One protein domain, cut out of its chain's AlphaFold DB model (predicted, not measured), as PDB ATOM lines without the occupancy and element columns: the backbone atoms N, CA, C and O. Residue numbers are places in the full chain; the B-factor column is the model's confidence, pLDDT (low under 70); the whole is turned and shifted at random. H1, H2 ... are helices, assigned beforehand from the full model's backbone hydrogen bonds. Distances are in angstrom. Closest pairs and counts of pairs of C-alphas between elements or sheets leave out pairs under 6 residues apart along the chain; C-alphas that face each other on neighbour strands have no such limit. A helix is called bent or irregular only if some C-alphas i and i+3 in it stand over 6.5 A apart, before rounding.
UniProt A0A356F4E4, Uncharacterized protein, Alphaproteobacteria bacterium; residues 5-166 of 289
ATOM      1  N   LYS A   5     155.639 146.421 116.899       86.06
ATOM      2  CA  LYS A   5     154.364 146.628 117.609       86.06
ATOM      3  C   LYS A   5     154.446 146.284 119.100       86.06
ATOM      4  O   LYS A   5     153.856 146.991 119.905       86.06
ATOM      5  N   THR A   6     155.174 145.228 119.455       87.94
ATOM      6  CA  THR A   6     155.366 144.796 120.844       87.94
ATOM      7  C   THR A   6     156.211 145.803 121.612       87.94
ATOM      8  O   THR A   6     155.814 146.215 122.691       87.94
ATOM      9  N   LEU A   7     157.305 146.293 121.019       85.62
ATOM     10  CA  LEU A   7     158.151 147.311 121.653       85.62
ATOM     11  C   LEU A   7     157.380 148.606 121.948       85.62
ATOM     12  O   LEU A   7     157.513 149.181 123.027       85.62
ATOM     13  N   ILE A   8     156.551 149.048 120.998       87.81
ATOM     14  CA  ILE A   8     155.708 150.241 121.159       87.81
ATOM     15  C   ILE A   8     154.646 150.010 122.241       87.81
ATOM     16  O   ILE A   8     154.424 150.879 123.083       87.81
ATOM     17  N   ALA A   9     153.995 148.843 122.236       87.31
ATOM     18  CA  ALA A   9     152.990 148.497 123.235       87.31
ATOM     19  C   ALA A   9     153.584 148.441 124.650       87.31
ATOM     20  O   ALA A   9     152.990 149.009 125.566       87.31
ATOM     21  N   ASP A  10     154.760 147.832 124.815       84.31
ATOM     22  CA  ASP A  10     155.466 147.749 126.098       84.31
ATOM     23  C   ASP A  10     155.828 149.142 126.621       84.31
ATOM     24  O   ASP A  10     155.579 149.450 127.786       84.31
ATOM     25  N   TYR A  11     156.347 150.024 125.758       90.62
ATOM     26  CA  TYR A  11     156.629 151.406 126.142       90.62
ATOM     27  C   TYR A  11     155.378 152.132 126.642       90.62
ATOM     28  O   TYR A  11     155.391 152.686 127.739       90.62
ATOM     29  N   LEU A  12     154.280 152.090 125.884       87.25
ATOM     30  CA  LEU A  12     153.037 152.759 126.275       87.25
ATOM     31  C   LEU A  12     152.429 152.153 127.548       87.25
ATOM     32  O   LEU A  12     151.901 152.882 128.387       87.25
ATOM     33  N   LYS A  13     152.527 150.831 127.718       85.12
ATOM     34  CA  LYS A  13     152.090 150.135 128.931       85.12
ATOM     35  C   LYS A  13     152.851 150.650 130.150       85.12
ATOM     36  O   LYS A  13     152.236 151.099 131.118       85.12
ATOM     37  N   HIS A  14     154.178 150.631 130.087       84.81
ATOM     38  CA  HIS A  14     155.008 151.061 131.203       84.81
ATOM     39  C   HIS A  14     154.889 152.559 131.460       84.81
ATOM     40  O   HIS A  14     154.833 152.983 132.605       84.81
ATOM     41  N   ARG A  15     154.754 153.379 130.417       86.62
ATOM     42  CA  ARG A  15     154.642 154.826 130.596       86.62
ATOM     43  C   ARG A  15     153.361 155.254 131.315       86.62
ATOM     44  O   ARG A  15     153.415 156.165 132.132       86.62
ATOM     45  N   PHE A  16     152.227 154.615 131.022       82.06
ATOM     46  CA  PHE A  16     150.910 155.100 131.464       82.06
ATOM     47  C   PHE A  16     150.190 154.209 132.483       82.06
ATOM     48  O   PHE A  16     149.196 154.645 133.068       82.06
ATOM     49  N   PHE A  17     150.646 152.971 132.690       76.81
ATOM     50  CA  PHE A  17     149.956 152.001 133.550       76.81
ATOM     51  C   PHE A  17     150.885 151.331 134.563       76.81
ATOM     52  O   PHE A  17     150.483 151.140 135.705       76.81
ATOM     53  N   GLU A  18     152.114 150.989 134.167       80.44
ATOM     54  CA  GLU A  18     153.051 150.200 134.982       80.44
ATOM     55  C   GLU A  18     154.457 150.818 134.965       80.44
ATOM     56  O   GLU A  18     155.390 150.252 134.387       80.44
ATOM     57  N   ARG A  19     154.598 152.015 135.550       74.50
ATOM     58  CA  ARG A  19     155.844 152.796 135.470       74.50
ATOM     59  C   ARG A  19     156.991 152.195 136.263       74.50
ATOM     60  O   ARG A  19     158.112 152.208 135.770       74.50
ATOM     61  N   TYR A  20     156.721 151.670 137.450       72.75
ATOM     62  CA  TYR A  20     157.750 151.138 138.336       72.75
ATOM     63  C   TYR A  20     157.578 149.636 138.537       72.75
ATOM     64  O   TYR A  20     156.453 149.142 138.617       72.75
ATOM     65  N   ASP A  21     158.694 148.911 138.612       65.56
ATOM     66  CA  ASP A  21     158.689 147.523 139.074       65.56
ATOM     67  C   ASP A  21     158.647 147.439 140.611       65.56
ATOM     68  O   ASP A  21     158.739 148.440 141.322       65.56
ATOM     69  N   VAL A  22     158.556 146.216 141.138       66.50
ATOM     70  CA  VAL A  22     158.572 145.933 142.588       66.50
ATOM     71  C   VAL A  22     159.857 146.382 143.301       66.50
ATOM     72  O   VAL A  22     159.904 146.372 144.526       66.50
ATOM     73  N   LYS A  23     160.902 146.758 142.557       66.62
ATOM     74  CA  LYS A  23     162.177 147.273 143.075       66.62
ATOM     75  C   LYS A  23     162.317 148.789 142.881       66.62
ATOM     76  O   LYS A  23     163.356 149.340 143.229       66.62
ATOM     77  N   GLY A  24     161.298 149.459 142.337       69.81
ATOM     78  CA  GLY A  24     161.290 150.899 142.087       69.81
ATOM     79  C   GLY A  24     162.010 151.338 140.808       69.81
ATOM     80  O   GLY A  24     162.218 152.533 140.611       69.81
ATOM     81  N   HIS A  25     162.397 150.423 139.913       67.44
ATOM     82  CA  HIS A  25     163.019 150.806 138.645       67.44
ATOM     83  C   HIS A  25     161.985 151.373 137.671       67.44
ATOM     84  O   HIS A  25     160.937 150.765 137.458       67.44
ATOM     85  N   ASP A  26     162.314 152.491 137.016       80.94
ATOM     86  CA  ASP A  26     161.462 153.083 135.981       80.94
ATOM     87  C   ASP A  26     161.488 152.228 134.696       80.94
ATOM     88  O   ASP A  26     162.401 152.299 133.862       80.94
ATOM     89  N   LEU A  27     160.455 151.402 134.539       78.06
ATOM     90  CA  LEU A  27     160.226 150.533 133.390       78.06
ATOM     91  C   LEU A  27     159.988 151.333 132.106       78.06
ATOM     92  O   LEU A  27     160.345 150.862 131.020       78.06
ATOM     93  N   SER A  28     159.445 152.551 132.205       84.25
ATOM     94  CA  SER A  28     159.208 153.408 131.041       84.25
ATOM     95  C   SER A  28     160.524 153.892 130.428       84.25
ATOM     96  O   SER A  28     160.703 153.803 129.211       84.25
ATOM     97  N   ALA A  29     161.507 154.248 131.260       87.19
ATOM     98  CA  ALA A  29     162.844 154.639 130.809       87.19
ATOM     99  C   ALA A  29     163.618 153.474 130.163       87.19
ATOM    100  O   ALA A  29     164.407 153.667 129.228       87.19
ATOM    101  N   ILE A  30     163.410 152.246 130.650       87.69
ATOM    102  CA  ILE A  30     163.993 151.033 130.059       87.69
ATOM    103  C   ILE A  30     163.341 150.743 128.702       87.69
ATOM    104  O   ILE A  30     164.040 150.463 127.725       87.69
ATOM    105  N   ALA A  31     162.012 150.826 128.618       88.50
ATOM    106  CA  ALA A  31     161.275 150.586 127.383       88.50
ATOM    107  C   ALA A  31     161.579 151.642 126.303       88.50
ATOM    108  O   ALA A  31     161.782 151.283 125.143       88.50
ATOM    109  N   LEU A  32     161.725 152.917 126.680       92.50
ATOM    110  CA  LEU A  32     162.114 153.987 125.756       92.50
ATOM    111  C   LEU A  32     163.522 153.763 125.182       92.50
ATOM    112  O   LEU A  32     163.730 153.897 123.976       92.50
ATOM    113  N   ARG A  33     164.485 153.339 126.014       92.62
ATOM    114  CA  ARG A  33     165.828 152.948 125.545       92.62
ATOM    115  C   ARG A  33     165.775 151.787 124.553       92.62
ATOM    116  O   ARG A  33     166.491 151.799 123.554       92.62
ATOM    117  N   LYS A  34     164.908 150.799 124.792       92.94
ATOM    118  CA  LYS A  34     164.698 149.696 123.842       92.94
ATOM    119  C   LYS A  34     164.132 150.196 122.514       92.94
ATOM    120  O   LYS A  34     164.599 149.722 121.482       92.94
ATOM    121  N   LEU A  35     163.193 151.145 122.517       92.62
ATOM    122  CA  LEU A  35     162.695 151.763 121.282       92.62
ATOM    123  C   LEU A  35     163.815 152.463 120.513       92.62
ATOM    124  O   LEU A  35     164.000 152.162 119.339       92.62
ATOM    125  N   ARG A  36     164.613 153.302 121.185       94.69
ATOM    126  CA  ARG A  36     165.745 154.015 120.567       94.69
ATOM    127  C   ARG A  36     166.727 153.073 119.869       94.69
ATOM    128  O   ARG A  36     167.234 153.390 118.805       94.69
ATOM    129  N   ASN A  37     166.984 151.910 120.461       93.88
ATOM    130  CA  ASN A  37     167.938 150.941 119.917       93.88
ATOM    131  C   ASN A  37     167.377 150.100 118.758       93.88
ATOM    132  O   ASN A  37     168.145 149.398 118.106       93.88
ATOM    133  N   ASN A  38     166.057 150.091 118.545       93.88
ATOM    134  CA  ASN A  38     165.397 149.187 117.593       93.88
ATOM    135  C   ASN A  38     164.551 149.913 116.535       93.88
ATOM    136  O   ASN A  38     164.028 149.248 115.640       93.88
ATOM    137  N   LEU A  39     164.394 151.235 116.630       92.19
ATOM    138  CA  LEU A  39     163.666 152.056 115.667       92.19
ATOM    139  C   LEU A  39     164.600 153.084 115.015       92.19
ATOM    140  O   LEU A  39     165.504 153.585 115.684       92.19
ATOM    141  N   PRO A  40     164.381 153.419 113.732       93.62
ATOM    142  CA  PRO A  40     165.036 154.561 113.109       93.62
ATOM    143  C   PRO A  40     164.602 155.869 113.787       93.62
ATOM    144  O   PRO A  40     163.519 155.947 114.369       93.62
ATOM    145  N   GLU A  41     165.445 156.897 113.695       91.94
ATOM    146  CA  GLU A  41     165.277 158.164 114.422       91.94
ATOM    147  C   GLU A  41     163.926 158.835 114.143       91.94
ATOM    148  O   GLU A  41     163.215 159.181 115.083       91.94
ATOM    149  N   GLU A  42     163.504 158.873 112.878       93.56
ATOM    150  CA  GLU A  42     162.208 159.415 112.438       93.56
ATOM    151  C   GLU A  42     161.002 158.714 113.093       93.56
ATOM    152  O   GLU A  42     159.972 159.327 113.365       93.56
ATOM    153  N   GLU A  43     161.113 157.412 113.365       91.56
ATOM    154  CA  GLU A  43     160.048 156.647 114.020       91.56
ATOM    155  C   GLU A  43     160.137 156.698 115.546       91.56
ATOM    156  O   GLU A  43     159.139 156.452 116.227       91.56
ATOM    157  N   PHE A  44     161.321 156.976 116.089       93.38
ATOM    158  CA  PHE A  44     161.557 157.110 117.522       93.38
ATOM    159  C   PHE A  44     161.143 158.490 118.048       93.38
ATOM    160  O   PHE A  44     160.592 158.579 119.150       93.38
ATOM    161  N   GLU A  45     161.361 159.543 117.258       93.81
ATOM    162  CA  GLU A  45     161.143 160.943 117.633       93.81
ATOM    163  C   GLU A  45     159.767 161.203 118.284       93.81
ATOM    164  O   GLU A  45     159.732 161.800 119.365       93.81
ATOM    165  N   PRO A  46     158.631 160.688 117.763       92.31
ATOM    166  CA  PRO A  46     157.327 160.921 118.387       92.31
ATOM    167  C   PRO A  46     157.221 160.358 119.813       92.31
ATOM    168  O   PRO A  46     156.530 160.925 120.661       92.31
ATOM    169  N   TYR A  47     157.907 159.248 120.106       93.25
ATOM    170  CA  TYR A  47     157.909 158.643 121.442       93.25
ATOM    171  C   TYR A  47     158.802 159.411 122.411       93.25
ATOM    172  O   TYR A  47     158.453 159.519 123.586       93.25
ATOM    173  N   GLN A  48     159.908 159.977 121.924       94.00
ATOM    174  CA  GLN A  48     160.768 160.862 122.708       94.00
ATOM    175  C   GLN A  48     160.063 162.182 123.048       94.00
ATOM    176  O   GLN A  48     160.137 162.649 124.187       94.00
ATOM    177  N   GLN A  49     159.350 162.762 122.078       94.06
ATOM    178  CA  GLN A  49     158.522 163.949 122.290       94.06
ATOM    179  C   GLN A  49     157.417 163.664 123.315       94.06
ATOM    180  O   GLN A  49     157.235 164.445 124.249       94.06
ATOM    181  N   LEU A  50     156.732 162.517 123.196       93.75
ATOM    182  CA  LEU A  50     155.732 162.076 124.172       93.75
ATOM    183  C   LEU A  50     156.331 161.901 125.568       93.75
ATOM    184  O   LEU A  50     155.757 162.406 126.527       93.75
ATOM    185  N   ASP A  51     157.483 161.239 125.694       93.44
ATOM    186  CA  ASP A  51     158.126 161.035 126.996       93.44
ATOM    187  C   ASP A  51     158.448 162.369 127.676       93.44
ATOM    188  O   ASP A  51     158.057 162.596 128.824       93.44
ATOM    189  N   SER A  52     159.083 163.271 126.922       94.19
ATOM    190  CA  SER A  52     159.485 164.599 127.384       94.19
ATOM    191  C   SER A  52     158.281 165.433 127.813       94.19
ATOM    192  O   SER A  52     158.307 166.046 128.877       94.19
ATOM    193  N   ALA A  53     157.208 165.436 127.020       94.81
ATOM    194  CA  ALA A  53     155.990 166.174 127.340       94.81
ATOM    195  C   ALA A  53     155.271 165.590 128.567       94.81
ATOM    196  O   ALA A  53     154.822 166.341 129.429       94.81
ATOM    197  N   THR A  54     155.217 164.257 128.687       92.25
ATOM    198  CA  THR A  54     154.640 163.594 129.862       92.25
ATOM    199  C   THR A  54     155.461 163.870 131.127       92.25
ATOM    200  O   THR A  54     154.867 164.063 132.178       92.25
ATOM    201  N   ASN A  55     156.800 163.934 131.059       90.31
ATOM    202  CA  ASN A  55     157.612 164.302 132.229       90.31
ATOM    203  C   ASN A  55     157.356 165.760 132.616       90.31
ATOM    204  O   ASN A  55     157.034 166.009 133.764       90.31
ATOM    205  N   LYS A  56     157.356 166.691 131.651       92.62
ATOM    206  CA  LYS A  56     157.079 168.113 131.918       92.62
ATOM    207  C   LYS A  56     155.752 168.349 132.640       92.62
ATOM    208  O   LYS A  56     155.721 169.112 133.596       92.62
ATOM    209  N   ILE A  57     154.663 167.714 132.196       90.19
ATOM    210  CA  ILE A  57     153.370 167.876 132.879       90.19
ATOM    211  C   ILE A  57     153.355 167.180 134.247       90.19
ATOM    212  O   ILE A  57     152.727 167.697 135.159       90.19
ATOM    213  N   ILE A  58     154.038 166.037 134.408       86.81
ATOM    214  CA  ILE A  58     154.162 165.364 135.711       86.81
ATOM    215  C   ILE A  58     154.938 166.242 136.689       86.81
ATOM    216  O   ILE A  58     154.486 166.402 137.816       86.81
ATOM    217  N   ASP A  59     156.064 166.805 136.264       86.69
ATOM    218  CA  ASP A  59     156.888 167.682 137.090       86.69
ATOM    219  C   ASP A  59     156.058 168.890 137.537       86.69
ATOM    220  O   ASP A  59     155.929 169.115 138.736       86.69
ATOM    221  N   LEU A  60     155.360 169.546 136.596       83.75
ATOM    222  CA  LEU A  60     154.442 170.651 136.886       83.75
ATOM    223  C   LEU A  60     153.391 170.285 137.945       83.75
ATOM    224  O   LEU A  60     153.230 171.000 138.922       83.75
ATOM    225  N   ILE A  61     152.660 169.177 137.781       80.38
ATOM    226  CA  ILE A  61     151.585 168.817 138.729       80.38
ATOM    227  C   ILE A  61     152.097 168.246 140.055       80.38
ATOM    228  O   ILE A  61     151.306 168.143 140.999       80.38
ATOM    229  N   SER A  62     153.362 167.826 140.112       76.06
ATOM    230  CA  SER A  62     154.005 167.279 141.313       76.06
ATOM    231  C   SER A  62     154.636 168.365 142.183       76.06
ATOM    232  O   SER A  62     155.024 168.065 143.309       76.06
ATOM    233  N   GLU A  63     154.737 169.604 141.691       63.59
ATOM    234  CA  GLU A  63     155.103 170.756 142.512       63.59
ATOM    235  C   GLU A  63     154.045 170.936 143.615       63.59
ATOM    236  O   GLU A  63     152.859 171.157 143.351       63.59
ATOM    237  N   ASP A  64     154.487 170.802 144.865       53.06
ATOM    238  CA  ASP A  64     153.668 170.912 146.082       53.06
ATOM    239  C   ASP A  64     153.557 172.376 146.553       53.06
ATOM    240  O   ASP A  64     153.418 172.680 147.737       53.06
ATOM    241  N   GLU A  65     153.675 173.308 145.609       54.88
ATOM    242  CA  GLU A  65     153.557 174.735 145.860       54.88
ATOM    243  C   GLU A  65     152.118 175.164 145.570       54.88
ATOM    244  O   GLU A  65     151.644 175.069 144.434       54.88
ATOM    245  N   GLU A  66     151.410 175.648 146.594       58.09
ATOM    246  CA  GLU A  66     150.165 176.403 146.425       58.09
ATOM    247  C   GLU A  66     150.495 177.740 145.740       58.09
ATOM    248  O   GLU A  66     150.627 178.784 146.382       58.09
ATOM    249  N   ARG A  67     150.703 177.686 144.423       68.25
ATOM    250  CA  ARG A  67     150.965 178.836 143.561       68.25
ATOM    251  C   ARG A  67     149.927 178.912 142.453       68.25
ATOM    252  O   ARG A  67     149.503 177.889 141.916       68.25
ATOM    253  N   ASP A  68     149.580 180.135 142.075       71.50
ATOM    254  CA  ASP A  68     148.754 180.368 140.898       71.50
ATOM    255  C   ASP A  68     149.494 179.910 139.631       71.50
ATOM    256  O   ASP A  68     150.731 179.946 139.543       71.50
ATOM    257  N   GLY A  69     148.728 179.466 138.635       74.62
ATOM    258  CA  GLY A  69     149.290 179.096 137.346       74.62
ATOM    259  C   GLY A  69     149.790 180.302 136.563       74.62
ATOM    260  O   GLY A  69     149.214 181.390 136.574       74.62
ATOM    261  N   THR A  70     150.886 180.091 135.851       83.81
ATOM    262  CA  THR A  70     151.489 181.057 134.937       83.81
ATOM    263  C   THR A  70     151.098 180.738 133.489       83.81
ATOM    264  O   THR A  70     150.729 179.602 133.178       83.81
ATOM    265  N   PRO A  71     151.257 181.690 132.549       86.94
ATOM    266  CA  PRO A  71     151.057 181.413 131.124       86.94
ATOM    267  C   PRO A  71     151.916 180.254 130.587       86.94
ATOM    268  O   PRO A  71     151.511 179.570 129.651       86.94
ATOM    269  N   ALA A  72     153.090 180.013 131.185       87.88
ATOM    270  CA  ALA A  72     153.954 178.894 130.816       87.88
ATOM    271  C   ALA A  72     153.374 177.541 131.267       87.88
ATOM    272  O   ALA A  72     153.447 176.564 130.520       87.88
ATOM    273  N   ASP A  73     152.751 177.484 132.449       85.88
ATOM    274  CA  ASP A  73     152.072 176.278 132.942       85.88
ATOM    275  C   ASP A  73     150.873 175.938 132.048       85.88
ATOM    276  O   ASP A  73     150.699 174.792 131.625       85.88
ATOM    277  N   GLU A  74     150.089 176.957 131.683       87.38
ATOM    278  CA  GLU A  74     148.971 176.809 130.751       87.38
ATOM    279  C   GLU A  74     149.440 176.314 129.370       87.38
ATOM    280  O   GLU A  74     148.805 175.439 128.774       87.38
ATOM    281  N   GLU A  75     150.578 176.799 128.863       92.38
ATOM    282  CA  GLU A  75     151.161 176.313 127.609       92.38
ATOM    283  C   GLU A  75     151.563 174.831 127.689       92.38
ATOM    284  O   GLU A  75     151.300 174.078 126.742       92.38
ATOM    285  N   ILE A  76     152.149 174.387 128.807       93.06
ATOM    286  CA  ILE A  76     152.502 172.975 129.038       93.06
ATOM    287  C   ILE A  76     151.240 172.106 129.018       93.06
ATOM    288  O   ILE A  76     151.199 171.102 128.298       93.06
ATOM    289  N   ILE A  77     150.203 172.508 129.755       90.56
ATOM    290  CA  ILE A  77     148.938 171.766 129.865       90.56
ATOM    291  C   ILE A  77     148.244 171.683 128.500       90.56
ATOM    292  O   ILE A  77     147.931 170.585 128.032       90.56
ATOM    293  N   ASN A  78     148.080 172.816 127.813       92.19
ATOM    294  CA  ASN A  78     147.417 172.886 126.510       92.19
ATOM    295  C   ASN A  78     148.200 172.138 125.419       92.19
ATOM    296  O   ASN A  78     147.613 171.508 124.533       92.19
ATOM    297  N   SER A  79     149.534 172.181 125.457       94.94
ATOM    298  CA  SER A  79     150.371 171.413 124.528       94.94
ATOM    299  C   SER A  79     150.213 169.913 124.754       94.94
ATOM    300  O   SER A  79     150.075 169.155 123.790       94.94
ATOM    301  N   TYR A  80     150.157 169.481 126.014       96.50
ATOM    302  CA  TYR A  80     149.930 168.082 126.353       96.50
ATOM    303  C   TYR A  80     148.512 167.611 125.991       96.50
ATOM    304  O   TYR A  80     148.340 166.499 125.485       96.50
ATOM    305  N   GLU A  81     147.499 168.469 126.149       94.94
ATOM    306  CA  GLU A  81     146.132 168.200 125.689       94.94
ATOM    307  C   GLU A  81     146.083 167.961 124.172       94.94
ATOM    308  O   GLU A  81     145.498 166.971 123.722       94.94
ATOM    309  N   LYS A  82     146.761 168.792 123.367       95.12
ATOM    310  CA  LYS A  82     146.856 168.589 121.906       95.12
ATOM    311  C   LYS A  82     147.481 167.238 121.549       95.12
ATOM    312  O   LYS A  82     147.082 166.615 120.564       95.12
ATOM    313  N   MET A  83     148.438 166.759 122.344       94.81
ATOM    314  CA  MET A  83     149.001 165.417 122.164       94.81
ATOM    315  C   MET A  83     147.991 164.326 122.533       94.81
ATOM    316  O   MET A  83     147.896 163.325 121.822       94.81
ATOM    317  N   ALA A  84     147.199 164.520 123.593       93.31
ATOM    318  CA  ALA A  84     146.126 163.602 123.983       93.31
ATOM    319  C   ALA A  84     145.002 163.519 122.928       93.31
ATOM    320  O   ALA A  84     144.412 162.449 122.743       93.31
ATOM    321  N   ASP A  85     144.757 164.601 122.182       92.38
ATOM    322  CA  ASP A  85     143.806 164.650 121.062       92.38
ATOM    323  C   ASP A  85     144.255 163.792 119.850       92.38
ATOM    324  O   ASP A  85     143.446 163.476 118.965       92.38
ATOM    325  N   ASN A  86     145.521 163.350 119.795       90.44
ATOM    326  CA  ASN A  86     146.055 162.565 118.682       90.44
ATOM    327  C   ASN A  86     145.374 161.188 118.566       90.44
ATOM    328  O   ASN A  86     145.574 160.277 119.372       90.44
ATOM    329  N   LYS A  87     144.594 160.995 117.495       88.56
ATOM    330  CA  LYS A  87     143.836 159.758 117.234       88.56
ATOM    331  C   LYS A  87     144.702 158.536 116.919       88.56
ATOM    332  O   LYS A  87     144.181 157.426 116.986       88.56
ATOM    333  N   ASN A  88     145.986 158.728 116.620       86.06
ATOM    334  CA  ASN A  88     146.924 157.634 116.377       86.06
ATOM    335  C   ASN A  88     147.399 156.968 117.677       86.06
ATOM    336  O   ASN A  88     147.924 155.854 117.636       86.06
ATOM    337  N   LEU A  89     147.195 157.610 118.833       85.81
ATOM    338  CA  LEU A  89     147.472 157.000 120.131       85.81
ATOM    339  C   LEU A  89     146.347 156.035 120.543       85.81
ATOM    340  O   LEU A  89     145.165 156.315 120.307       85.81
ATOM    341  N   PRO A  90     146.672 154.916 121.222       86.19
ATOM    342  CA  PRO A  90     145.657 154.008 121.740       86.19
ATOM    343  C   PRO A  90     144.660 154.719 122.662       86.19
ATOM    344  O   PRO A  90     145.039 155.538 123.499       86.19
ATOM    345  N   ARG A  91     143.375 154.346 122.574       85.00
ATOM    346  CA  ARG A  91     142.289 154.934 123.387       85.00
ATOM    347  C   ARG A  91     142.641 155.013 124.874       85.00
ATOM    348  O   ARG A  91     142.438 156.055 125.483       85.00
ATOM    349  N   ALA A  92     143.167 153.920 125.426       80.00
ATOM    350  CA  ALA A  92     143.518 153.816 126.838       80.00
ATOM    351  C   ALA A  92     144.647 154.783 127.238       80.00
ATOM    352  O   ALA A  92     144.581 155.374 128.310       80.00
ATOM    353  N   VAL A  93     145.635 154.997 126.361       84.19
ATOM    354  CA  VAL A  93     146.724 155.961 126.583       84.19
ATOM    355  C   VAL A  93     146.168 157.377 126.650       84.19
ATOM    356  O   VAL A  93     146.431 158.088 127.609       84.19
ATOM    357  N   ARG A  94     145.319 157.764 125.692       87.00
ATOM    358  CA  ARG A  94     144.710 159.104 125.690       87.00
ATOM    359  C   ARG A  94     143.866 159.360 126.939       87.00
ATOM    360  O   ARG A  94     143.925 160.450 127.488       87.00
ATOM    361  N   ILE A  95     143.126 158.356 127.426       80.81
ATOM    362  CA  ILE A  95     142.374 158.461 128.692       80.81
ATOM    363  C   ILE A  95     143.317 158.795 129.858       80.81
ATOM    364  O   ILE A  95     143.007 159.697 130.632       80.81
ATOM    365  N   LYS A  96     144.472 158.118 129.945       83.56
ATOM    366  CA  LYS A  96     145.504 158.396 130.956       83.56
ATOM    367  C   LYS A  96     146.169 159.756 130.777       83.56
ATOM    368  O   LYS A  96     146.424 160.438 131.759       83.56
ATOM    369  N   MET A  97     146.396 160.194 129.543       91.19
ATOM    370  CA  MET A  97     146.898 161.545 129.290       91.19
ATOM    371  C   MET A  97     145.904 162.609 129.775       91.19
ATOM    372  O   MET A  97     146.319 163.540 130.457       91.19
ATOM    373  N   TYR A  98     144.601 162.441 129.523       89.06
ATOM    374  CA  TYR A  98     143.584 163.360 130.047       89.06
ATOM    375  C   TYR A  98     143.409 163.301 131.572       89.06
ATOM    376  O   TYR A  98     142.860 164.246 132.128       89.06
ATOM    377  N   ASP A  99     143.832 162.233 132.269       83.69
ATOM    378  CA  ASP A  99     143.934 162.270 133.739       83.69
ATOM    379  C   ASP A  99     144.886 163.412 134.156       83.69
ATOM    380  O   ASP A  99     144.492 164.268 134.940       83.69
ATOM    381  N   LEU A 100     146.078 163.488 133.547       87.94
ATOM    382  CA  LEU A 100     147.087 164.516 133.844       87.94
ATOM    383  C   LEU A 100     146.652 165.920 133.399       87.94
ATOM    384  O   LEU A 100     146.860 166.882 134.132       87.94
ATOM    385  N   VAL A 101     146.021 166.039 132.223       89.00
ATOM    386  CA  VAL A 101     145.498 167.329 131.726       89.00
ATOM    387  C   VAL A 101     144.457 167.894 132.692       89.00
ATOM    388  O   VAL A 101     144.525 169.069 133.034       89.00
ATOM    389  N   LEU A 102     143.517 167.067 133.171       83.81
ATOM    390  CA  LEU A 102     142.508 167.520 134.131       83.81
ATOM    391  C   LEU A 102     143.149 167.986 135.439       83.81
ATOM    392  O   LEU A 102     142.808 169.068 135.902       83.81
ATOM    393  N   THR A 103     144.115 167.244 135.988       81.94
ATOM    394  CA  THR A 103     144.850 167.683 137.186       81.94
ATOM    395  C   THR A 103     145.566 169.017 136.964       81.94
ATOM    396  O   THR A 103     145.509 169.889 137.825       81.94
ATOM    397  N   GLY A 104     146.196 169.206 135.800       77.62
ATOM    398  CA  GLY A 104     146.842 170.470 135.443       77.62
ATOM    399  C   GLY A 104     145.857 171.638 135.374       77.62
ATOM    400  O   GLY A 104     146.105 172.675 135.981       77.62
ATOM    401  N   HIS A 105     144.721 171.465 134.689       78.06
ATOM    402  CA  HIS A 105     143.688 172.505 134.638       78.06
ATOM    403  C   HIS A 105     143.116 172.824 136.020       78.06
ATOM    404  O   HIS A 105     142.910 173.991 136.321       78.06
ATOM    405  N   GLU A 106     142.856 171.808 136.846       77.19
ATOM    406  CA  GLU A 106     142.300 171.994 138.191       77.19
ATOM    407  C   GLU A 106     143.244 172.786 139.102       77.19
ATOM    408  O   GLU A 106     142.777 173.620 139.872       77.19
ATOM    409  N   LYS A 107     144.557 172.544 138.997       75.19
ATOM    410  CA  LYS A 107     145.564 173.233 139.810       75.19
ATOM    411  C   LYS A 107     145.913 174.633 139.298       75.19
ATOM    412  O   LYS A 107     146.040 175.544 140.105       75.19
ATOM    413  N   TYR A 108     146.105 174.799 137.988       73.62
ATOM    414  CA  TYR A 108     146.826 175.961 137.447       73.62
ATOM    415  C   TYR A 108     146.031 176.808 136.448       73.62
ATOM    416  O   TYR A 108     146.487 177.886 136.088       73.62
ATOM    417  N   ILE A 109     144.864 176.367 135.970       69.69
ATOM    418  CA  ILE A 109     144.096 177.140 134.983       69.69
ATOM    419  C   ILE A 109     142.810 177.644 135.623       69.69
ATOM    420  O   ILE A 109     141.880 176.886 135.902       69.69
ATOM    421  N   GLU A 110     142.741 178.956 135.818       62.12
ATOM    422  CA  GLU A 110     141.566 179.598 136.383       62.12
ATOM    423  C   GLU A 110     140.401 179.570 135.377       62.12
ATOM    424  O   GLU A 110     140.459 180.142 134.287       62.12
ATOM    425  N   GLY A 111     139.310 178.893 135.743       56.16
ATOM    426  CA  GLY A 111     138.063 178.910 134.980       56.16
ATOM    427  C   GLY A 111     137.499 177.531 134.643       56.16
ATOM    428  O   GLY A 111     138.138 176.671 134.041       56.16
ATOM    429  N   ASN A 112     136.214 177.347 134.952       56.00
ATOM    430  CA  ASN A 112     135.546 176.054 134.793       56.00
ATOM    431  C   ASN A 112     135.368 175.626 133.327       56.00
ATOM    432  O   ASN A 112     135.370 174.436 133.037       56.00
ATOM    433  N   THR A 113     135.199 176.548 132.378       59.16
ATOM    434  CA  THR A 113     134.766 176.199 131.010       59.16
ATOM    435  C   THR A 113     135.777 175.336 130.249       59.16
ATOM    436  O   THR A 113     135.377 174.386 129.575       59.16
ATOM    437  N   LEU A 114     137.077 175.628 130.370       66.56
ATOM    438  CA  LEU A 114     138.132 174.824 129.744       66.56
ATOM    439  C   LEU A 114     138.200 173.436 130.387       66.56
ATOM    440  O   LEU A 114     138.141 172.432 129.678       66.56
ATOM    441  N   TYR A 115     138.167 173.382 131.720       67.94
ATOM    442  CA  TYR A 115     138.102 172.137 132.485       67.94
ATOM    443  C   TYR A 115     136.937 171.229 132.044       67.94
ATOM    444  O   TYR A 115     137.106 170.022 131.846       67.94
ATOM    445  N   LEU A 116     135.751 171.805 131.804       66.56
ATOM    446  CA  LEU A 116     134.578 171.053 131.341       66.56
ATOM    447  C   LEU A 116     134.736 170.487 129.933       66.56
ATOM    448  O   LEU A 116     134.287 169.369 129.676       66.56
ATOM    449  N   ASN A 117     135.378 171.230 129.033       71.94
ATOM    450  CA  ASN A 117     135.645 170.755 127.679       71.94
ATOM    451  C   ASN A 117     136.608 169.562 127.697       71.94
ATOM    452  O   ASN A 117     136.354 168.564 127.020       71.94
ATOM    453  N   VAL A 118     137.664 169.618 128.514       79.12
ATOM    454  CA  VAL A 118     138.587 168.485 128.700       79.12
ATOM    455  C   VAL A 118     137.854 167.282 129.296       79.12
ATOM    456  O   VAL A 118     138.042 166.144 128.853       79.12
ATOM    457  N   MET A 119     136.964 167.516 130.263       72.19
ATOM    458  CA  MET A 119     136.157 166.452 130.852       72.19
ATOM    459  C   MET A 119     135.239 165.792 129.812       72.19
ATOM    460  O   MET A 119     135.187 164.562 129.758       72.19
ATOM    461  N   ASP A 120     134.569 166.567 128.947       72.00
ATOM    462  CA  ASP A 120     133.753 166.029 127.844       72.00
ATOM    463  C   ASP A 120     134.601 165.202 126.874       72.00
ATOM    464  O   ASP A 120     134.236 164.070 126.543       72.00
ATOM    465  N   LYS A 121     135.775 165.716 126.479       82.31
ATOM    466  CA  LYS A 121     136.725 164.992 125.621       82.31
ATOM    467  C   LYS A 121     137.080 163.637 126.223       82.31
ATOM    468  O   LYS A 121     136.923 162.614 125.553       82.31
ATOM    469  N   LYS A 122     137.466 163.594 127.499       81.75
ATOM    470  CA  LYS A 122     137.800 162.346 128.198       81.75
ATOM    471  C   LYS A 122     136.611 161.396 128.293       81.75
ATOM    472  O   LYS A 122     136.745 160.218 127.969       81.75
ATOM    473  N   ILE A 123     135.444 161.901 128.686       72.19
ATOM    474  CA  ILE A 123     134.210 161.115 128.791       72.19
ATOM    475  C   ILE A 123     133.825 160.520 127.431       72.19
ATOM    476  O   ILE A 123     133.401 159.366 127.368       72.19
ATOM    477  N   SER A 124     134.027 161.254 126.335       77.94
ATOM    478  CA  SER A 124     133.751 160.771 124.976       77.94
ATOM    479  C   SER A 124     134.607 159.560 124.573       77.94
ATOM    480  O   SER A 124     134.205 158.783 123.703       77.94
ATOM    481  N   LEU A 125     135.762 159.364 125.223       79.38
ATOM    482  CA  LEU A 125     136.631 158.208 125.006       79.38
ATOM    483  C   LEU A 125     136.217 156.966 125.802       79.38
ATOM    484  O   LEU A 125     136.681 155.866 125.487       79.38
ATOM    485  N   LEU A 126     135.377 157.126 126.824       72.25
ATOM    486  CA  LEU A 126     134.946 156.040 127.696       72.25
ATOM    487  C   LEU A 126     133.905 155.173 126.989       72.25
ATOM    488  O   LEU A 126     132.907 155.654 126.443       72.25
ATOM    489  N   ASN A 127     134.120 153.859 126.993       70.56
ATOM    490  CA  ASN A 127     133.197 152.940 126.353       70.56
ATOM    491  C   ASN A 127     132.083 152.538 127.327       70.56
ATOM    492  O   ASN A 127     132.299 151.782 128.270       70.56
ATOM    493  N   LYS A 128     130.850 152.945 127.014       60.28
ATOM    494  CA  LYS A 128     129.620 152.602 127.756       60.28
ATOM    495  C   LYS A 128     129.360 151.098 127.947       60.28
ATOM    496  O   LYS A 128     128.419 150.713 128.642       60.28
ATOM    497  N   ASN A 129     130.103 150.231 127.263       56.91
ATOM    498  CA  ASN A 129     130.013 148.782 127.402       56.91
ATOM    499  C   ASN A 129     131.007 148.186 128.403       56.91
ATOM    500  O   ASN A 129     130.790 147.053 128.817       56.91
ATOM    501  N   HIS A 130     132.028 148.930 128.834       55.59
ATOM    502  CA  HIS A 130     132.992 148.459 129.828       55.59
ATOM    503  C   HIS A 130     132.650 149.026 131.205       55.59
ATOM    504  O   HIS A 130     132.566 150.237 131.391       55.59
ATOM    505  N   ILE A 131     132.485 148.142 132.188       51.00
ATOM    506  CA  ILE A 131     132.158 148.527 133.569       51.00
ATOM    507  C   ILE A 131     133.258 149.413 134.172       51.00
ATOM    508  O   ILE A 131     132.943 150.360 134.889       51.00
ATOM    509  N   SER A 132     134.531 149.160 133.847       53.66
ATOM    510  CA  SER A 132     135.661 150.010 134.254       53.66
ATOM    511  C   SER A 132     135.474 151.461 133.809       53.66
ATOM    512  O   SER A 132     135.594 152.379 134.615       53.66
ATOM    513  N   ASP A 133     135.102 151.658 132.545       57.12
ATOM    514  CA  ASP A 133     134.933 152.973 131.928       57.12
ATOM    515  C   ASP A 133     133.696 153.685 132.507       57.12
ATOM    516  O   ASP A 133     133.717 154.894 132.725       57.12
ATOM    517  N   LEU A 134     132.633 152.939 132.839       53.22
ATOM    518  CA  LEU A 134     131.453 153.473 133.532       53.22
ATOM    519  C   LEU A 134     131.765 153.905 134.974       53.22
ATOM    520  O   LEU A 134     131.297 154.960 135.403       53.22
ATOM    521  N   LYS A 135     132.570 153.125 135.711       56.59
ATOM    522  CA  LYS A 135     133.044 153.493 137.057       56.59
ATOM    523  C   LYS A 135     133.930 154.739 137.010       56.59
ATOM    524  O   LYS A 135     133.742 155.642 137.824       56.59
ATOM    525  N   HIS A 136     134.833 154.823 136.031       62.12
ATOM    526  CA  HIS A 136     135.682 155.999 135.809       62.12
ATOM    527  C   HIS A 136     134.834 157.240 135.506       62.12
ATOM    528  O   HIS A 136     135.023 158.282 136.130       62.12
ATOM    529  N   ALA A 137     133.836 157.122 134.622       60.00
ATOM    530  CA  ALA A 137     132.898 158.207 134.333       60.00
ATOM    531  C   ALA A 137     132.138 158.663 135.589       60.00
ATOM    532  O   ALA A 137     132.030 159.860 135.847       60.00
ATOM    533  N   ALA A 138     131.632 157.719 136.388       56.44
ATOM    534  CA  ALA A 138     130.905 158.021 137.619       56.44
ATOM    535  C   ALA A 138     131.785 158.732 138.661       56.44
ATOM    536  O   ALA A 138     131.310 159.642 139.338       56.44
ATOM    537  N   MET A 139     133.062 158.351 138.771       61.88
ATOM    538  CA  MET A 139     134.020 158.986 139.675       61.88
ATOM    539  C   MET A 139     134.289 160.440 139.281       61.88
ATOM    540  O   MET A 139     134.141 161.318 140.127       61.88
ATOM    541  N   LEU A 140     134.558 160.697 137.995       61.50
ATOM    542  CA  LEU A 140     134.734 162.057 137.467       61.50
ATOM    543  C   LEU A 140     133.484 162.913 137.716       61.50
ATOM    544  O   LEU A 140     133.562 164.032 138.207       61.50
ATOM    545  N   ILE A 141     132.302 162.356 137.455       56.41
ATOM    546  CA  ILE A 141     131.021 163.027 137.706       56.41
ATOM    547  C   ILE A 141     130.835 163.369 139.195       56.41
ATOM    548  O   ILE A 141     130.340 164.448 139.524       56.41
ATOM    549  N   LYS A 142     131.216 162.457 140.097       56.31
ATOM    550  CA  LYS A 142     131.066 162.612 141.552       56.31
ATOM    551  C   LYS A 142     132.057 163.617 142.139       56.31
ATOM    552  O   LYS A 142     131.673 164.378 143.022       56.31
ATOM    553  N   GLN A 143     133.302 163.618 141.668       54.59
ATOM    554  CA  GLN A 143     134.348 164.532 142.139       54.59
ATOM    555  C   GLN A 143     134.019 166.002 141.828       54.59
ATOM    556  O   GLN A 143     134.445 166.880 142.571       54.59
ATOM    557  N   HIS A 144     133.184 166.273 140.815       50.66
ATOM    558  CA  HIS A 144     132.942 167.635 140.317       50.66
ATOM    559  C   HIS A 144     131.460 168.110 140.344       50.66
ATOM    560  O   HIS A 144     131.108 169.079 139.672       50.66
ATOM    561  N   SER A 145     130.546 167.472 141.099       46.88
ATOM    562  CA  SER A 145     129.091 167.801 141.108       46.88
ATOM    563  C   SER A 145     128.730 169.050 141.951       46.88
ATOM    564  O   SER A 145     129.118 169.114 143.112       46.88
ATOM    565  N   PHE A 146     127.989 170.075 141.478       34.38
ATOM    566  CA  PHE A 146     126.552 170.046 141.112       34.38
ATOM    567  C   PHE A 146     126.144 170.925 139.894       34.38
ATOM    568  O   PHE A 146     125.110 170.658 139.287       34.38
ATOM    569  N   GLY A 147     126.910 171.954 139.505       37.44
ATOM    570  CA  GLY A 147     126.531 172.884 138.413       37.44
ATOM    571  C   GLY A 147     126.937 172.433 137.002       37.44
ATOM    572  O   GLY A 147     126.331 172.817 136.007       37.44
ATOM    573  N   VAL A 148     127.938 171.559 136.929       39.72
ATOM    574  CA  VAL A 148     128.615 171.103 135.704       39.72
ATOM    575  C   VAL A 148     127.821 170.037 134.932       39.72
ATOM    576  O   VAL A 148     127.921 169.911 133.714       39.72
ATOM    577  N   LEU A 149     126.991 169.267 135.636       37.75
ATOM    578  CA  LEU A 149     126.342 168.063 135.105       37.75
ATOM    579  C   LEU A 149     125.128 168.330 134.211       37.75
ATOM    580  O   LEU A 149     124.670 167.418 133.525       37.75
ATOM    581  N   TYR A 150     124.599 169.555 134.201       36.44
ATOM    582  CA  TYR A 150     123.432 169.884 133.381       36.44
ATOM    583  C   TYR A 150     123.759 169.996 131.880       36.44
ATOM    584  O   TYR A 150     122.868 169.781 131.060       36.44
ATOM    585  N   SER A 151     125.015 170.270 131.496       37.03
ATOM    586  CA  SER A 151     125.426 170.424 130.087       37.03
ATOM    587  C   SER A 151     126.012 169.144 129.467       37.03
ATOM    588  O   SER A 151     125.830 168.881 128.275       37.03
ATOM    589  N   LEU A 152     126.650 168.293 130.274       39.88
ATOM    590  CA  LEU A 152     127.327 167.058 129.859       39.88
ATOM    591  C   LEU A 152     126.348 165.870 129.712       39.88
ATOM    592  O   LEU A 152     126.348 164.904 130.470       39.88
ATOM    593  N   LYS A 153     125.473 165.971 128.702       43.12
ATOM    594  CA  LYS A 153     124.664 164.913 128.050       43.12
ATOM    595  C   LYS A 153     124.072 163.789 128.932       43.12
ATOM    596  O   LYS A 153     124.697 162.774 129.240       43.12
ATOM    597  N   HIS A 154     122.741 163.829 129.032       43.66
ATOM    598  CA  HIS A 154     121.818 162.786 129.512       43.66
ATOM    599  C   HIS A 154     122.084 161.324 129.071       43.66
ATOM    600  O   HIS A 154     121.610 160.410 129.739       43.66
ATOM    601  N   LYS A 155     122.796 161.052 127.966       44.59
ATOM    602  CA  LYS A 155     122.921 159.693 127.394       44.59
ATOM    603  C   LYS A 155     123.910 158.788 128.137       44.59
ATOM    604  O   LYS A 155     123.596 157.618 128.339       44.59
ATOM    605  N   LEU A 156     125.077 159.298 128.548       45.12
ATOM    606  CA  LEU A 156     126.054 158.485 129.285       45.12
ATOM    607  C   LEU A 156     125.684 158.398 130.765       45.12
ATOM    608  O   LEU A 156     125.737 157.313 131.320       45.12
ATOM    609  N   LEU A 157     125.188 159.486 131.364       48.34
ATOM    610  CA  LEU A 157     124.553 159.462 132.688       48.34
ATOM    611  C   LEU A 157     123.404 158.449 132.745       48.34
ATOM    612  O   LEU A 157     123.303 157.705 133.712       48.34
ATOM    613  N   SER A 158     122.573 158.377 131.701       49.91
ATOM    614  CA  SER A 158     121.534 157.350 131.581       49.91
ATOM    615  C   SER A 158     122.121 155.941 131.456       49.91
ATOM    616  O   SER A 158     121.644 155.045 132.136       49.91
ATOM    617  N   ALA A 159     123.189 155.728 130.679       43.34
ATOM    618  CA  ALA A 159     123.842 154.418 130.554       43.34
ATOM    619  C   ALA A 159     124.586 153.972 131.829       43.34
ATOM    620  O   ALA A 159     124.527 152.800 132.182       43.34
ATOM    621  N   VAL A 160     125.253 154.895 132.531       45.78
ATOM    622  CA  VAL A 160     125.867 154.694 133.854       45.78
ATOM    623  C   VAL A 160     124.776 154.353 134.863       45.78
ATOM    624  O   VAL A 160     124.899 153.356 135.560       45.78
ATOM    625  N   ARG A 161     123.667 155.106 134.874       50.34
ATOM    626  CA  ARG A 161     122.497 154.798 135.708       50.34
ATOM    627  C   ARG A 161     121.893 153.437 135.369       50.34
ATOM    628  O   ARG A 161     121.652 152.690 136.292       50.34
ATOM    629  N   HIS A 162     121.700 153.095 134.094       44.84
ATOM    630  CA  HIS A 162     121.063 151.843 133.662       44.84
ATOM    631  C   HIS A 162     121.937 150.592 133.808       44.84
ATOM    632  O   HIS A 162     121.398 149.517 134.008       44.84
ATOM    633  N   LYS A 163     123.264 150.689 133.654       41.97
ATOM    634  CA  LYS A 163     124.164 149.522 133.763       41.97
ATOM    635  C   LYS A 163     124.757 149.331 135.150       41.97
ATOM    636  O   LYS A 163     125.211 148.238 135.459       41.97
ATOM    637  N   LEU A 164     124.779 150.382 135.970       38.69
ATOM    638  CA  LEU A 164     125.085 150.260 137.394       38.69
ATOM    639  C   LEU A 164     123.808 150.073 138.239       38.69
ATOM    640  O   LEU A 164     123.930 149.764 139.418       38.69
ATOM    641  N   SER A 165     122.598 150.211 137.665       38.53
ATOM    642  CA  SER A 165     121.337 149.932 138.378       38.53
ATOM    643  C   SER A 165     121.029 148.454 138.561       38.53
ATOM    644  O   SER A 165     120.123 148.148 139.323       38.53
ATOM    645  N   ASP A 166     121.751 147.545 137.908       38.28
ATOM    646  CA  ASP A 166     121.438 146.115 138.011       38.28
ATOM    647  C   ASP A 166     122.010 145.456 139.274       38.28
ATOM    648  O   ASP A 166     121.781 144.270 139.463       38.28
TER     649      ASP A 166
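AT A GLANCE: This is residues 5 to 166 of the 289 residues of an uncharacterized protein of Alphaproteobacteria bacterium (UniProt A0A356F4E4). A run of helices follows the longest axis, with H5 in the middle between H4 and H6. H1, H2 and H3 make a triangular group at one end, and H7 and H8 are loosely joined at the other. The printed part has 162 residues, all helix in class, with eight helices in order H1 to H8 and no named strand. It is compact, with a radius of gyration of the C-alphas of 17.3 A and spans of 50 by 40 by 32 A.

IN THESE COORDINATES: H3, residues 41 to 62, is 30.5 A long and only just irregular: C-alphas 43 and 46 are 6.7 A apart. Before it come H1, residues 5 to 16, starting at C-alpha 5 (154.364, 146.628, 117.609), and H2, residues 27 to 38. After it come H4, residues 71 to 84; H5, residues 91 to 108, 25.7 A long; H6, residues 112 to 125, 20.4 A; H7, residues 131 to 143; and H8, residues 154 to 166, ending at C-alpha 166 (121.438, 146.115, 138.011).

HOW THE PARTS SIT: H3 touches H5, the hub, at a steep tilt of 38 degrees, only just past shallow; C-alphas 61 and 104 are closest, 6.0 A. H1, H2, H3 and H5 form a bundle, helices side by side. H1 and H2 are a hairpin, closest C-alphas 15 and 28, 4.8 A. H4 and H5 are another, closest C-alphas 84 and 94, 5.0 A. H5 and H6 are a third, closest C-alphas 105 and 115, 6.0 A. H6 and H7 are close but not clearly touching. H7 touches H8, closest C-alphas 134 and 160, 5.7 A. Every O i to N i+4 pair is within hydrogen-bond range in H1, H2, H4, H6 and H7, against 16 of 18 in H3, 13 of 14 in H5 and 8 of 9 in H8.

THE WHOLE: The farthest C-alphas, of Glu 41 and Asp 166, are 51.2 A apart. The printed part has no cut, and no link is long. Mean pLDDT of the printed part is 74.5; residues 21 to 25, 63 to 67, 109 to 116 and 128 to 166 include those under 70.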